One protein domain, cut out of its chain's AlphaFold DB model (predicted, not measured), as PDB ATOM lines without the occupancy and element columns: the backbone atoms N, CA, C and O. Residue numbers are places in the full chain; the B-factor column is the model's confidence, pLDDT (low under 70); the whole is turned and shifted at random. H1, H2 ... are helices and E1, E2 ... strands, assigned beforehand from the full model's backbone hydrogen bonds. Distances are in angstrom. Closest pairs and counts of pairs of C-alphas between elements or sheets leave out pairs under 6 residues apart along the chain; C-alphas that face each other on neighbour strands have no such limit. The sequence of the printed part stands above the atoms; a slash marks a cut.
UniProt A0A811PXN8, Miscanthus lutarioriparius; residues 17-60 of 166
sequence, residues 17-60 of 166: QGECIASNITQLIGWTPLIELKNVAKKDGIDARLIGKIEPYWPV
ATOM      1  N   GLN A  17     -65.983  -9.299  -0.919       55.53
ATOM      2  CA  GLN A  17     -67.302  -8.832  -1.351       55.53
ATOM      3  C   GLN A  17     -67.180  -7.600  -2.262       55.53
ATOM      4  O   GLN A  17     -67.460  -6.478  -1.852       55.53
ATOM      5  N   GLY A  18     -66.736  -7.813  -3.507       61.59
ATOM      6  CA  GLY A  18     -66.706  -6.796  -4.568       61.59
ATOM      7  C   GLY A  18     -65.477  -6.888  -5.478       61.59
ATOM      8  O   GLY A  18     -64.487  -7.530  -5.135       61.59
ATOM      9  N   GLU A  19     -65.543  -6.248  -6.650       60.62
ATOM     10  CA  GLU A  19     -64.387  -6.095  -7.538       60.62
ATOM     11  C   GLU A  19     -63.378  -5.105  -6.940       60.62
ATOM     12  O   GLU A  19     -63.701  -3.963  -6.615       60.62
ATOM     13  N   CYS A  20     -62.125  -5.537  -6.814       66.38
ATOM     14  CA  CYS A  20     -61.042  -4.768  -6.201       66.38
ATOM     15  C   CYS A  20     -60.340  -3.874  -7.238       66.38
ATOM     16  O   CYS A  20     -59.134  -3.998  -7.460       66.38
ATOM     17  N   ILE A  21     -61.096  -3.015  -7.924       75.50
ATOM     18  CA  ILE A  21     -60.588  -2.162  -9.008       75.50
ATOM     19  C   ILE A  21     -60.444  -0.726  -8.495       75.50
ATOM     20  O   ILE A  21     -61.413  -0.098  -8.079       75.50
ATOM     21  N   ALA A  22     -59.219  -0.196  -8.529       74.62
ATOM     22  CA  ALA A  22     -58.957   1.201  -8.189       74.62
ATOM     23  C   ALA A  22     -59.524   2.135  -9.269       74.62
ATOM     24  O   ALA A  22     -59.291   1.924 -10.458       74.62
ATOM     25  N   SER A  23     -60.217   3.202  -8.866       77.00
ATOM     26  CA  SER A  23     -60.813   4.168  -9.801       77.00
ATOM     27  C   SER A  23     -59.841   5.249 -10.280       77.00
ATOM     28  O   SER A  23     -60.125   5.949 -11.249       77.00
ATOM     29  N   ASN A  24     -58.695   5.407  -9.613       71.31
ATOM     30  CA  ASN A  24     -57.643   6.350  -9.993       71.31
ATOM     31  C   ASN A  24     -56.268   5.843  -9.514       71.31
ATOM     32  O   ASN A  24     -56.167   5.205  -8.463       71.31
ATOM     33  N   ILE A  25     -55.200   6.182 -10.244       74.50
ATOM     34  CA  ILE A  25     -53.810   5.820  -9.920       74.50
ATOM     35  C   ILE A  25     -53.373   6.267  -8.511       74.50
ATOM     36  O   ILE A  25     -52.547   5.619  -7.871       74.50
ATOM     37  N   THR A  26     -53.970   7.338  -7.984       71.69
ATOM     38  CA  THR A  26     -53.739   7.858  -6.629       71.69
ATOM     39  C   THR A  26     -54.210   6.925  -5.520       71.69
ATOM     40  O   THR A  26     -53.681   6.992  -4.415       71.69
ATOM     41  N   GLN A  27     -55.164   6.030  -5.780       72.25
ATOM     42  CA  GLN A  27     -55.613   5.046  -4.788       72.25
ATOM     43  C   GLN A  27     -54.601   3.912  -4.593       72.25
ATOM     44  O   GLN A  27     -54.631   3.226  -3.573       72.25
ATOM     45  N   LEU A  28     -53.678   3.740  -5.545       74.75
ATOM     46  CA  LEU A  28     -52.590   2.764  -5.476       74.75
ATOM     47  C   LEU A  28     -51.399   3.268  -4.635       74.75
ATOM     48  O   LEU A  28     -50.439   2.536  -4.398       74.75
ATOM     49  N   ILE A  29     -51.458   4.515  -4.158       72.81
ATOM     50  CA  ILE A  29     -50.419   5.166  -3.359       72.81
ATOM     51  C   ILE A  29     -50.362   4.580  -1.946       72.81
ATOM     52  O   ILE A  29     -51.356   4.535  -1.230       72.81
ATOM     53  N   GLY A  30     -49.155   4.216  -1.504       70.81
ATOM     54  CA  GLY A  30     -48.890   3.828  -0.114       70.81
ATOM     55  C   GLY A  30     -48.957   2.326   0.171       70.81
ATOM     56  O   GLY A  30     -48.436   1.905   1.202       70.81
ATOM     57  N   TRP A  31     -49.460   1.514  -0.762       73.56
ATOM     58  CA  TRP A  31     -49.588   0.053  -0.642       73.56
ATOM     59  C   TRP A  31     -48.315  -0.720  -1.003       73.56
ATOM     60  O   TRP A  31     -48.352  -1.755  -1.665       73.56
ATOM     61  N   THR A  32     -47.156  -0.218  -0.587       79.44
ATOM     62  CA  THR A  32     -45.877  -0.872  -0.890       79.44
ATOM     63  C   THR A  32     -45.665  -2.079   0.010       79.44
ATOM     64  O   THR A  32     -45.714  -1.911   1.235       79.44
ATOM     65  N   PRO A  33     -45.377  -3.264  -0.549       82.44
ATOM     66  CA  PRO A  33     -45.199  -4.456   0.254       82.44
ATOM     67  C   PRO A  33     -43.958  -4.339   1.144       82.44
ATOM     68  O   PRO A  33     -42.935  -3.753   0.771       82.44
ATOM     69  N   LEU A  34     -44.070  -4.917   2.336       87.38
ATOM     70  CA  LEU A  34     -42.957  -5.161   3.242       87.38
ATOM     71  C   LEU A  34     -42.539  -6.620   3.076       87.38
ATOM     72  O   LEU A  34     -43.368  -7.519   3.214       87.38
ATOM     73  N   ILE A  35     -41.268  -6.853   2.765       89.25
ATOM     74  CA  ILE A  35     -40.719  -8.194   2.554       89.25
ATOM     75  C   ILE A  35     -39.602  -8.432   3.560       89.25
ATOM     76  O   ILE A  35     -38.678  -7.632   3.684       89.25
ATOM     77  N   GLU A  36     -39.668  -9.551   4.270       91.88
ATOM     78  CA  GLU A  36     -38.597  -9.969   5.170       91.88
ATOM     79  C   GLU A  36     -37.418 -10.544   4.372       91.88
ATOM     80  O   GLU A  36     -37.558 -11.517   3.628       91.88
ATOM     81  N   LEU A  37     -36.236  -9.953   4.536       92.19
ATOM     82  CA  LEU A  37     -35.029 -10.274   3.770       92.19
ATOM     83  C   LEU A  37     -34.198 -11.360   4.470       92.19
ATOM     84  O   LEU A  37     -33.036 -11.158   4.824       92.19
ATOM     85  N   LYS A  38     -34.801 -12.540   4.651       91.69
ATOM     86  CA  LYS A  38     -34.215 -13.666   5.410       91.69
ATOM     87  C   LYS A  38     -32.856 -14.120   4.875       91.69
ATOM     88  O   LYS A  38     -31.965 -14.432   5.656       91.69
ATOM     89  N   ASN A  39     -32.693 -14.160   3.553       92.56
ATOM     90  CA  ASN A  39     -31.462 -14.654   2.930       92.56
ATOM     91  C   ASN A  39     -30.291 -13.681   3.102       92.56
ATOM     92  O   ASN A  39     -29.167 -14.129   3.294       92.56
ATOM     93  N   VAL A  40     -30.559 -12.373   3.067       91.62
ATOM     94  CA  VAL A  40     -29.537 -11.337   3.282       91.62
ATOM     95  C   VAL A  40     -29.080 -11.367   4.737       91.62
ATOM     96  O   VAL A  40     -27.891 -11.506   4.998       91.62
ATOM     97  N   ALA A  41     -30.030 -11.371   5.679       90.88
ATOM     98  CA  ALA A  41     -29.722 -11.444   7.106       90.88
ATOM     99  C   ALA A  41     -28.881 -12.684   7.467       90.88
ATOM    100  O   ALA A  41     -27.891 -12.564   8.182       90.88
ATOM    101  N   LYS A  42     -29.222 -13.861   6.918       92.12
ATOM    102  CA  LYS A  42     -28.449 -15.098   7.131       92.12
ATOM    103  C   LYS A  42     -27.046 -15.041   6.532       92.12
ATOM    104  O   LYS A  42     -26.109 -15.516   7.162       92.12
ATOM    105  N   LYS A  43     -26.913 -14.510   5.315       94.06
ATOM    106  CA  LYS A  43     -25.628 -14.433   4.611       94.06
ATOM    107  C   LYS A  43     -24.636 -13.534   5.347       94.06
ATOM    108  O   LYS A  43     -23.469 -13.891   5.447       94.06
ATOM    109  N   ASP A  44     -25.118 -12.415   5.877       92.94
ATOM    110  CA  ASP A  44     -24.276 -11.399   6.509       92.94
ATOM    111  C   ASP A  44     -24.172 -11.579   8.039       92.94
ATOM    112  O   ASP A  44     -23.605 -10.734   8.724       92.94
ATOM    113  N   GLY A  45     -24.715 -12.675   8.590       92.69
ATOM    114  CA  GLY A  45     -24.655 -12.984  10.025       92.69
ATOM    115  C   GLY A  45     -25.400 -11.979  10.912       92.69
ATOM    116  O   GLY A  45     -25.025 -11.776  12.064       92.69
ATOM    117  N   ILE A  46     -26.428 -11.319  10.378       91.62
ATOM    118  CA  ILE A  46     -27.155 -10.248  11.063       91.62
ATOM    119  C   ILE A  46     -28.165 -10.861  12.043       91.62
ATOM    120  O   ILE A  46     -29.160 -11.456  11.624       91.62
ATOM    121  N   ASP A  47     -27.956 -10.641  13.341       90.38
ATOM    122  CA  ASP A  47     -28.867 -11.042  14.429       90.38
ATOM    123  C   ASP A  47     -30.026 -10.040  14.618       90.38
ATOM    124  O   ASP A  47     -30.335  -9.562  15.707       90.38
ATOM    125  N   ALA A  48     -30.637  -9.625  13.510       91.69
ATOM    126  CA  ALA A  48     -31.758  -8.694  13.502       91.69
ATOM    127  C   ALA A  48     -32.731  -9.013  12.363       91.69
ATOM    128  O   ALA A  48     -32.355  -9.498  11.292       91.69
ATOM    129  N   ARG A  49     -34.014  -8.696  12.574       92.12
ATOM    130  CA  ARG A  49     -35.049  -8.867  11.548       92.12
ATOM    131  C   ARG A  49     -34.957  -7.760  10.506       92.12
ATOM    132  O   ARG A  49     -35.374  -6.629  10.748       92.12
ATOM    133  N   LEU A  50     -34.450  -8.105   9.326       91.62
ATOM    134  CA  LEU A  50     -34.354  -7.181   8.203       91.62
ATOM    135  C   LEU A  50     -35.653  -7.172   7.386       91.62
ATOM    136  O   LEU A  50     -36.025  -8.178   6.779       91.62
ATOM    137  N   ILE A  51     -36.322  -6.020   7.338       91.81
ATOM    138  CA  ILE A  51     -37.541  -5.806   6.552       91.81
ATOM    139  C   ILE A  51     -37.257  -4.788   5.446       91.81
ATOM    140  O   ILE A  51     -36.916  -3.638   5.714       91.81
ATOM    141  N   GLY A  52     -37.420  -5.207   4.196       89.12
ATOM    142  CA  GLY A  52     -37.332  -4.350   3.023       89.12
ATOM    143  C   GLY A  52     -38.691  -3.756   2.672       89.12
ATOM    144  O   GLY A  52     -39.664  -4.484   2.478       89.12
ATOM    145  N   LYS A  53     -38.755  -2.430   2.547       86.75
ATOM    146  CA  LYS A  53     -39.924  -1.731   2.008       86.75
ATOM    147  C   LYS A  53     -39.776  -1.562   0.505       86.75
ATOM    148  O   LYS A  53     -38.913  -0.815   0.046       86.75
ATOM    149  N   ILE A  54     -40.598  -2.267  -0.264       84.38
ATOM    150  CA  ILE A  54     -40.424  -2.366  -1.713       84.38
ATOM    151  C   ILE A  54     -41.188  -1.236  -2.413       84.38
ATOM    152  O   ILE A  54     -42.256  -1.418  -2.992       84.38
ATOM    153  N   GLU A  55     -40.612  -0.040  -2.368       76.31
ATOM    154  CA  GLU A  55     -41.145   1.155  -3.030       76.31
ATOM    155  C   GLU A  55     -41.204   1.127  -4.576       76.31
ATOM    156  O   GLU A  55     -42.040   1.850  -5.113       76.31
ATOM    157  N   PRO A  56     -40.426   0.336  -5.352       70.56
ATOM    158  CA  PRO A  56     -40.588   0.350  -6.812       70.56
ATOM    159  C   PRO A  56     -41.932  -0.210  -7.303       70.56
ATOM    160  O   PRO A  56     -42.261  -0.004  -8.462       70.56
ATOM    161  N   TYR A  57     -42.733  -0.852  -6.440       69.94
ATOM    162  CA  TYR A  57     -44.097  -1.301  -6.770       69.94
ATOM    163  C   TYR A  57     -45.114  -0.157  -6.901       69.94
ATOM    164  O   TYR A  57     -46.300  -0.394  -7.119       69.94
ATOM    165  N   TRP A  58     -44.665   1.090  -6.779       70.38
ATOM    166  CA  TRP A  58     -45.470   2.239  -7.156       70.38
ATOM    167  C   TRP A  58     -45.706   2.302  -8.671       70.38
ATOM    168  O   TRP A  58     -44.798   1.986  -9.438       70.38
ATOM    169  N   PRO A  59     -46.853   2.846  -9.123       63.09
ATOM    170  CA  PRO A  59     -47.170   2.990 -10.549       63.09
ATOM    171  C   PRO A  59     -46.131   3.783 -11.355       63.09
ATOM    172  O   PRO A  59     -46.019   3.614 -12.564       63.09
ATOM    173  N   VAL A  60     -45.371   4.656 -10.682       67.31
ATOM    174  CA  VAL A  60     -44.317   5.489 -11.287       67.31
ATOM    175  C   VAL A  60     -42.932   5.177 -10.692       67.31
ATOM    176  O   VAL A  60     -41.937   5.830 -11.008       67.31
TER     177      VAL A  60
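AT A GLANCE: This is residues 17 to 60 of the 166 residues of a protein of Miscanthus lutarioriparius (UniProt A0A811PXN8). Little regular structure is present: the model is a thin, folded-back strip in which short strands E1 and E2 pair antiparallel, H2 is in the turn at one end, and residues 17 to 24 stick out at the other, before H1. The 44 printed residues run H1, E1, H2, E2; the class is mixed, with only 16 residues in named elements. The whole is extended and flat, radius of gyration of the C-alphas 15.4 A, spans 45 by 27 by 12 A.

HOW THE PARTS SIT: A tight link joins H1, residues 25 to 28, to E1, residues 34 to 36. H2, residues 38 to 43, is apart from H1. E2, residues 51 to 53, is antiparallel to E1 at 151 degrees; N 35 and O 52, 2.9 A apart, are within hydrogen-bond range. Every O i to N i+4 pair is within range in H2; H1 is too short for one.

IN THESE COORDINATES: H1 begins at C-alpha 25 (-53.810, 5.820, -9.920) and spans 5.5 A, E1 6.8 A, H2 8.7 A and E2 6.6 A, ending at C-alpha 53 (-39.924, -1.731, 2.008).

THE WHOLE: The C-alphas farthest apart, Gly 18 and Gly 45, are 44.9 A apart. The printed part has no cut and no long link. pLDDT is under 70 at residues 17 to 20, 57 and 59 to 60.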